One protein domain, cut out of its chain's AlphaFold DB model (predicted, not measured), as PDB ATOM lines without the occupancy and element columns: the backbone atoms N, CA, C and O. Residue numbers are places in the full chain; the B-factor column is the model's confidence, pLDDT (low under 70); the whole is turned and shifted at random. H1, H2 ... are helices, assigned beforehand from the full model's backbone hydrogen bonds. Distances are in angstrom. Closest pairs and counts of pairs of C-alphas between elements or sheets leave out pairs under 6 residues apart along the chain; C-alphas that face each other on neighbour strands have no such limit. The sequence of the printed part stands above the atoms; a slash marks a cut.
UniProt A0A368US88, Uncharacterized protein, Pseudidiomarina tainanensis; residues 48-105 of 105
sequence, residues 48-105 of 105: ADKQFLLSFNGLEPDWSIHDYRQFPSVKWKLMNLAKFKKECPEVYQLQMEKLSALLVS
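This is residues 48 to 105 of the 105 residues of an uncharacterized protein of Pseudidiomarina tainanensis (UniProt A0A368US88). Two helices, H1 and H3, stand side by side and run opposite ways, and the long helix H2 lies across one end of this pair, making a corner with H3. The long unnamed link from H1, residues 58 to 71, leads round to the first residue of H2, and the whole is a flat slab with spans of 29 by 28 by 14 A. The printed part has 58 residues with three named helices, in the order H1, H2, H3, and no named strand; its class is all helix. It is compact, with a radius of gyration of the C-alphas of 11.6 A.

H1 is residues 48 to 57, with C-alpha 48 at (-33.697, -33.642, 11.788). H2 is residues 72 to 87 and is 22.5 A long from first to last C-alpha, beginning with C-alpha 72 at (-27.671, -36.715, -9.391). H3, residues 89 to 104, is also 22.5 A long and ends with C-alpha 104 at (-23.846, -31.889, 18.669).

H1 touches residues 96 to 103 of H3, at a shallow tilt of 5 degrees, opposite ways; their closest C-alphas, of Lys 50 and Leu 103, are 6.0 A apart. H1 and H2 only just touch, with 3 pairs of C-alphas within 8 A, through residues 78 to 81 of H2. Their closest C-alphas are those of Asn 57 and Leu 81, 7.0 A apart, and they run the same way at a steep tilt of 53 degrees. H2 and H3 touch only at the corner by their link, and only just, with 3 pairs within 8 A; the closest C-alphas, of Lys 85 and Tyr 92, are 5.5 A apart. Their tilt is steep, 55 degrees, opposite ways. In H1, H2 and H3 every O i to N i+4 pair is within hydrogen-bond range.

The C-alphas farthest apart, of Pro 72 and Ser 105, are 30.5 A apart. The printed part has no cut and ends at the chain's last residue. The link from H1 to H2 is long, with 14 residues; that from H2 to H3 is tight, with one. Residues 86 to 91, of which 89 to 91 belong to H3, stand free. The mean pLDDT of the printed part is 95.5, and residue 105 alone is under 70.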
ATOM      1  N   ALA A  48     -33.489 -32.725  12.902       95.88
ATOM      2  CA  ALA A  48     -33.697 -33.642  11.788       95.88
ATOM      3  C   ALA A  48     -32.661 -33.407  10.671       95.88
ATOM      4  O   ALA A  48     -32.098 -34.362  10.135       95.88
ATOM      5  N   ASP A  49     -32.320 -32.148  10.373       95.19
ATOM      6  CA  ASP A  49     -31.259 -31.818   9.414       95.19
ATOM      7  C   ASP A  49     -29.899 -32.361   9.874       95.19
ATOM      8  O   ASP A  49     -29.153 -32.945   9.081       95.19
ATOM      9  N   LYS A  50     -29.581 -32.204  11.166       95.00
ATOM     10  CA  LYS A  50     -28.342 -32.716  11.772       95.00
ATOM     11  C   LYS A  50     -28.264 -34.245  11.655       95.00
ATOM     12  O   LYS A  50     -27.246 -34.774  11.200       95.00
ATOM     13  N   GLN A  51     -29.348 -34.948  11.982       95.56
ATOM     14  CA  GLN A  51     -29.450 -36.408  11.868       95.56
ATOM     15  C   GLN A  51     -29.337 -36.892  10.418       95.56
ATOM     16  O   GLN A  51     -28.608 -37.848  10.129       95.56
ATOM     17  N   PHE A  52     -29.986 -36.199   9.480       96.12
ATOM     18  CA  PHE A  52     -29.862 -36.501   8.059       96.12
ATOM     19  C   PHE A  52     -28.414 -36.344   7.578       96.12
ATOM     20  O   PHE A  52     -27.880 -37.227   6.912       96.12
ATOM     21  N   LEU A  53     -27.729 -35.256   7.946       95.44
ATOM     22  CA  LEU A  53     -26.336 -35.033   7.548       95.44
ATOM     23  C   LEU A  53     -25.383 -36.093   8.120       95.44
ATOM     24  O   LEU A  53     -24.472 -36.523   7.407       95.44
ATOM     25  N   LEU A  54     -25.583 -36.534   9.366       95.75
ATOM     26  CA  LEU A  54     -24.788 -37.610   9.969       95.75
ATOM     27  C   LEU A  54     -25.002 -38.943   9.254       95.75
ATOM     28  O   LEU A  54     -24.030 -39.555   8.812       95.75
ATOM     29  N   SER A  55     -26.258 -39.355   9.086       96.50
ATOM     30  CA  SER A  55     -26.606 -40.613   8.415       96.50
ATOM     31  C   SER A  55     -26.127 -40.631   6.958       96.50
ATOM     32  O   SER A  55     -25.523 -41.603   6.501       96.50
ATOM     33  N   PHE A  56     -26.261 -39.506   6.250       97.12
ATOM     34  CA  PHE A  56     -25.772 -39.340   4.885       97.12
ATOM     35  C   PHE A  56     -24.248 -39.481   4.770       97.12
ATOM     36  O   PHE A  56     -23.763 -40.220   3.911       97.12
ATOM     37  N   ASN A  57     -23.472 -38.809   5.630       95.94
ATOM     38  CA  ASN A  57     -22.008 -38.952   5.620       95.94
ATOM     39  C   ASN A  57     -21.557 -40.334   6.128       95.94
ATOM     40  O   ASN A  57     -20.517 -40.834   5.692       95.94
ATOM     41  N   GLY A  58     -22.375 -40.977   6.966       96.81
ATOM     42  CA  GLY A  58     -22.233 -42.360   7.425       96.81
ATOM     43  C   GLY A  58     -22.539 -43.432   6.371       96.81
ATOM     44  O   GLY A  58     -22.284 -44.604   6.635       96.81
ATOM     45  N   LEU A  59     -23.005 -43.046   5.173       97.38
ATOM     46  CA  LEU A  59     -23.452 -43.934   4.083       97.38
ATOM     47  C   LEU A  59     -24.738 -44.724   4.375       97.38
ATOM     48  O   LEU A  59     -25.082 -45.624   3.611       97.38
ATOM     49  N   GLU A  60     -25.483 -44.342   5.410       97.06
ATOM     50  CA  GLU A  60     -26.774 -44.933   5.785       97.06
ATOM     51  C   GLU A  60     -27.869 -43.855   5.869       97.06
ATOM     52  O   GLU A  60     -28.524 -43.726   6.897       97.06
ATOM     53  N   PRO A  61     -28.060 -43.023   4.824       96.75
ATOM     54  CA  PRO A  61     -28.987 -41.893   4.867       96.75
ATOM     55  C   PRO A  61     -30.422 -42.309   5.194       96.75
ATOM     56  O   PRO A  61     -30.996 -43.172   4.521       96.75
ATOM     57  N   ASP A  62     -31.024 -41.616   6.160       96.56
ATOM     58  CA  ASP A  62     -32.451 -41.729   6.452       96.56
ATOM     59  C   ASP A  62     -33.270 -40.819   5.525       96.56
ATOM     60  O   ASP A  62     -33.450 -39.621   5.747       96.56
ATOM     61  N   TRP A  63     -33.783 -41.414   4.453       96.56
ATOM     62  CA  TRP A  63     -34.581 -40.715   3.447       96.56
ATOM     63  C   TRP A  63     -35.989 -40.336   3.907       96.56
ATOM     64  O   TRP A  63     -36.683 -39.645   3.164       96.56
ATOM     65  N   SER A  64     -36.428 -40.788   5.087       96.25
ATOM     66  CA  SER A  64     -37.711 -40.362   5.654       96.25
ATOM     67  C   SER A  64     -37.671 -38.914   6.150       96.25
ATOM     68  O   SER A  64     -38.705 -38.251   6.155       96.25
ATOM     69  N   ILE A  65     -36.478 -38.412   6.498       94.62
ATOM     70  CA  ILE A  65     -36.265 -37.022   6.908       94.62
ATOM     71  C   ILE A  65     -36.313 -36.103   5.685       94.62
ATOM     72  O   ILE A  65     -37.116 -35.176   5.622       94.62
ATOM     73  N   HIS A  66     -35.458 -36.389   4.699       92.88
ATOM     74  CA  HIS A  66     -35.369 -35.643   3.447       92.88
ATOM     75  C   HIS A  66     -35.154 -36.593   2.267       92.88
ATOM     76  O   HIS A  66     -34.102 -37.230   2.160       92.88
ATOM     77  N   ASP A  67     -36.101 -36.663   1.327       94.88
ATOM     78  CA  ASP A  67     -35.964 -37.541   0.158       94.88
ATOM     79  C   ASP A  67     -35.211 -36.865  -0.997       94.88
ATOM     80  O   ASP A  67     -35.781 -36.430  -2.000       94.88
ATOM     81  N   TYR A  68     -33.885 -36.805  -0.865       95.94
ATOM     82  CA  TYR A  68     -33.001 -36.286  -1.910       95.94
ATOM     83  C   TYR A  68     -32.393 -37.373  -2.813       95.94
ATOM     84  O   TYR A  68     -31.474 -37.102  -3.591       95.94
ATOM     85  N   ARG A  69     -32.900 -38.612  -2.763       95.62
ATOM     86  CA  ARG A  69     -32.304 -39.756  -3.483       95.62
ATOM     87  C   ARG A  69     -32.214 -39.568  -4.980       95.62
ATOM     88  O   ARG A  69     -31.319 -40.123  -5.611       95.62
ATOM     89  N   GLN A  70     -33.163 -38.844  -5.562       96.06
ATOM     90  CA  GLN A  70     -33.260 -38.715  -7.013       96.06
ATOM     91  C   GLN A  70     -32.242 -37.731  -7.592       96.06
ATOM     92  O   GLN A  70     -31.908 -37.840  -8.773       96.06
ATOM     93  N   PHE A  71     -31.685 -36.831  -6.777       97.31
ATOM     94  CA  PHE A  71     -30.764 -35.803  -7.250       97.31
ATOM     95  C   PHE A  71     -29.410 -36.409  -7.668       97.31
ATOM     96  O   PHE A  71     -28.753 -37.078  -6.862       97.31
ATOM     97  N   PRO A  72     -28.935 -36.157  -8.905       97.62
ATOM     98  CA  PRO A  72     -27.671 -36.715  -9.391       97.62
ATOM     99  C   PRO A  72     -26.458 -36.351  -8.525       97.62
ATOM    100  O   PRO A  72     -25.601 -37.196  -8.270       97.62
ATOM    101  N   SER A  73     -26.403 -35.114  -8.024       96.38
ATOM    102  CA  SER A  73     -25.324 -34.630  -7.152       96.38
ATOM    103  C   SER A  73     -25.250 -35.395  -5.826       96.38
ATOM    104  O   SER A  73     -24.158 -35.683  -5.339       96.38
ATOM    105  N   VAL A  74     -26.402 -35.782  -5.275       96.12
ATOM    106  CA  VAL A  74     -26.514 -36.559  -4.033       96.12
ATOM    107  C   VAL A  74     -25.997 -37.979  -4.248       96.12
ATOM    108  O   VAL A  74     -25.150 -38.447  -3.485       96.12
ATOM    109  N   LYS A  75     -26.411 -38.631  -5.345       97.00
ATOM    110  CA  LYS A  75     -25.897 -39.954  -5.747       97.00
ATOM    111  C   LYS A  75     -24.377 -39.931  -5.929       97.00
ATOM    112  O   LYS A  75     -23.673 -40.795  -5.409       97.00
ATOM    113  N   TRP A  76     -23.863 -38.912  -6.619       98.06
ATOM    114  CA  TRP A  76     -22.427 -38.756  -6.850       98.06
ATOM    115  C   TRP A  76     -21.646 -38.551  -5.545       98.06
ATOM    116  O   TRP A  76     -20.586 -39.145  -5.346       98.06
ATOM    117  N   LYS A  77     -22.189 -37.763  -4.610       96.56
ATOM    118  CA  LYS A  77     -21.570 -37.549  -3.300       96.56
ATOM    119  C   LYS A  77     -21.502 -38.837  -2.474       96.56
ATOM    120  O   LYS A  77     -20.448 -39.094  -1.896       96.56
ATOM    121  N   LEU A  78     -22.562 -39.652  -2.454       97.69
ATOM    122  CA  LEU A  78     -22.556 -40.961  -1.781       97.69
ATOM    123  C   LEU A  78     -21.511 -41.905  -2.382       97.69
ATOM    124  O   LEU A  78     -20.746 -42.520  -1.642       97.69
ATOM    125  N   MET A  79     -21.416 -41.964  -3.713       98.00
ATOM    126  CA  MET A  79     -20.396 -42.761  -4.402       98.00
ATOM    127  C   MET A  79     -18.976 -42.341  -3.991       98.00
ATOM    128  O   MET A  79     -18.142 -43.189  -3.672       98.00
ATOM    129  N   ASN A  80     -18.706 -41.034  -3.941       97.62
ATOM    130  CA  ASN A  80     -17.403 -40.518  -3.528       97.62
ATOM    131  C   ASN A  80     -17.103 -40.777  -2.052       97.62
ATOM    132  O   ASN A  80     -15.966 -41.091  -1.719       97.62
ATOM    133  N   LEU A  81     -18.099 -40.663  -1.170       97.75
ATOM    134  CA  LEU A  81     -17.941 -40.986   0.250       97.75
ATOM    135  C   LEU A  81     -17.645 -42.477   0.453       97.75
ATOM    136  O   LEU A  81     -16.754 -42.814   1.228       97.75
ATOM    137  N   ALA A  82     -18.321 -43.365  -0.282       98.25
ATOM    138  CA  ALA A  82     -18.074 -44.804  -0.225       98.25
ATOM    139  C   ALA A  82     -16.659 -45.155  -0.701       98.25
ATOM    140  O   ALA A  82     -15.949 -45.924  -0.048       98.25
ATOM    141  N   LYS A  83     -16.217 -44.538  -1.804       98.44
ATOM    142  CA  LYS A  83     -14.839 -44.656  -2.291       98.44
ATOM    143  C   LYS A  83     -13.837 -44.130  -1.257       98.44
ATOM    144  O   LYS A  83     -12.888 -44.830  -0.925       98.44
ATOM    145  N   PHE A  84     -14.088 -42.952  -0.693       97.94
ATOM    146  CA  PHE A  84     -13.223 -42.322   0.304       97.94
ATOM    147  C   PHE A  84     -13.088 -43.156   1.587       97.94
ATOM    148  O   PHE A  84     -11.973 -43.358   2.058       97.94
ATOM    149  N   LYS A  85     -14.189 -43.725   2.102       98.12
ATOM    150  CA  LYS A  85     -14.170 -44.651   3.248       98.12
ATOM    151  C   LYS A  85     -13.286 -45.874   2.988       98.12
ATOM    152  O   LYS A  85     -12.604 -46.337   3.895       98.12
ATOM    153  N   LYS A  86     -13.290 -46.394   1.756       98.25
ATOM    154  CA  LYS A  86     -12.468 -47.543   1.353       98.25
ATOM    155  C   LYS A  86     -10.991 -47.177   1.180       98.25
ATOM    156  O   LYS A  86     -10.131 -47.959   1.566       98.25
ATOM    157  N   GLU A  87     -10.700 -46.032   0.568       98.38
ATOM    158  CA  GLU A  87      -9.332 -45.619   0.227       98.38
ATOM    159  C   GLU A  87      -8.575 -45.000   1.408       98.38
ATOM    160  O   GLU A  87      -7.362 -45.156   1.505       98.38
ATOM    161  N   CYS A  88      -9.268 -44.295   2.306       97.94
ATOM    162  CA  CYS A  88      -8.669 -43.578   3.433       97.94
ATOM    163  C   CYS A  88      -9.514 -43.746   4.715       97.94
ATOM    164  O   CYS A  88     -10.058 -42.759   5.220       97.94
ATOM    165  N   PRO A  89      -9.644 -44.971   5.261       97.69
ATOM    166  CA  PRO A  89     -10.565 -45.268   6.364       97.69
ATOM    167  C   PRO A  89     -10.285 -44.459   7.639       97.69
ATOM    168  O   PRO A  89     -11.222 -43.980   8.271       97.69
ATOM    169  N   GLU A  90      -9.015 -44.243   7.991       98.25
ATOM    170  CA  GLU A  90      -8.632 -43.461   9.177       98.25
ATOM    171  C   GLU A  90      -9.031 -41.985   9.045       98.25
ATOM    172  O   GLU A  90      -9.613 -41.395   9.955       98.25
ATOM    173  N   VAL A  91      -8.779 -41.386   7.875       97.56
ATOM    174  CA  VAL A  91      -9.146 -39.988   7.603       97.56
ATOM    175  C   VAL A  91     -10.665 -39.838   7.533       97.56
ATOM    176  O   VAL A  91     -11.205 -38.844   8.018       97.56
ATOM    177  N   TYR A  92     -11.362 -40.821   6.959       97.75
ATOM    178  CA  TYR A  92     -12.820 -40.865   6.952       97.75
ATOM    179  C   TYR A  92     -13.385 -40.887   8.377       97.75
ATOM    180  O   TYR A  92     -14.244 -40.069   8.699       97.75
ATOM    181  N   GLN A  93     -12.860 -41.756   9.243       97.56
ATOM    182  CA  GLN A  93     -13.295 -41.857  10.635       97.56
ATOM    183  C   GLN A  93     -13.075 -40.540  11.392       97.56
ATOM    184  O   GLN A  93     -14.000 -40.024  12.020       97.56
ATOM    185  N   LEU A  94     -11.902 -39.918  11.232       96.62
ATOM    186  CA  LEU A  94     -11.617 -38.607  11.819       96.62
ATOM    187  C   LEU A  94     -12.577 -37.515  11.309       96.62
ATOM    188  O   LEU A  94     -12.961 -36.615  12.058       96.62
ATOM    189  N   GLN A  95     -12.965 -37.551  10.031       94.69
ATOM    190  CA  GLN A  95     -13.948 -36.609   9.487       94.69
ATOM    191  C   GLN A  95     -15.351 -36.842  10.055       94.69
ATOM    192  O   GLN A  95     -16.052 -35.864  10.320       94.69
ATOM    193  N   MET A  96     -15.745 -38.097  10.278       96.06
ATOM    194  CA  MET A  96     -17.016 -38.436  10.923       96.06
ATOM    195  C   MET A  96     -17.066 -37.941  12.370       96.06
ATOM    196  O   MET A  96     -18.061 -37.343  12.774       96.06
ATOM    197  N   GLU A  97     -15.982 -38.105  13.129       96.06
ATOM    198  CA  GLU A  97     -15.874 -37.598  14.503       96.06
ATOM    199  C   GLU A  97     -15.970 -36.072  14.557       96.06
ATOM    200  O   GLU A  97     -16.751 -35.523  15.335       96.06
ATOM    201  N   LYS A  98     -15.242 -35.376  13.673       94.69
ATOM    202  CA  LYS A  98     -15.318 -33.911  13.554       94.69
ATOM    203  C   LYS A  98     -16.721 -33.436  13.188       94.69
ATOM    204  O   LYS A  98     -17.175 -32.425  13.716       94.69
ATOM    205  N   LEU A  99     -17.396 -34.141  12.279       94.75
ATOM    206  CA  LEU A  99     -18.763 -33.814  11.885       94.75
ATOM    207  C   LEU A  99     -19.738 -34.013  13.049       94.75
ATOM    208  O   LEU A  99     -20.559 -33.136  13.294       94.75
ATOM    209  N   SER A 100     -19.625 -35.125  13.775       94.31
ATOM    210  CA  SER A 100     -20.443 -35.400  14.960       94.31
ATOM    211  C   SER A 100     -20.270 -34.316  16.022       94.31
ATOM    212  O   SER A 100     -21.249 -33.704  16.438       94.31
ATOM    213  N   ALA A 101     -19.025 -33.981  16.371       93.75
ATOM    214  CA  ALA A 101     -18.737 -32.928  17.343       93.75
ATOM    215  C   ALA A 101     -19.314 -31.561  16.929       93.75
ATOM    216  O   ALA A 101     -19.861 -30.852  17.767       93.75
ATOM    217  N   LEU A 102     -19.230 -31.212  15.640       91.88
ATOM    218  CA  LEU A 102     -19.778 -29.963  15.103       91.88
ATOM    219  C   LEU A 102     -21.312 -29.911  15.149       91.88
ATOM    220  O   LEU A 102     -21.887 -28.837  15.279       91.88
ATOM    221  N   LEU A 103     -21.979 -31.050  14.970       90.69
ATOM    222  CA  LEU A 103     -23.439 -31.106  14.908       90.69
ATOM    223  C   LEU A 103     -24.088 -31.242  16.289       90.69
ATOM    224  O   LEU A 103     -25.230 -30.822  16.452       90.69
ATOM    225  N   VAL A 104     -23.375 -31.787  17.276       81.56
ATOM    226  CA  VAL A 104     -23.846 -31.889  18.669       81.56
ATOM    227  C   VAL A 104     -23.764 -30.546  19.408       81.56
ATOM    228  O   VAL A 104     -24.544 -30.329  20.335       81.56
ATOM    229  N   SER A 105     -22.864 -29.640  19.000       62.81
ATOM    230  CA  SER A 105     -22.820 -28.254  19.502       62.81
ATOM    231  C   SER A 105     -23.992 -27.398  19.020       62.81
ATOM    232  O   SER A 105     -24.347 -26.464  19.770       62.81
TER     233      SER A 105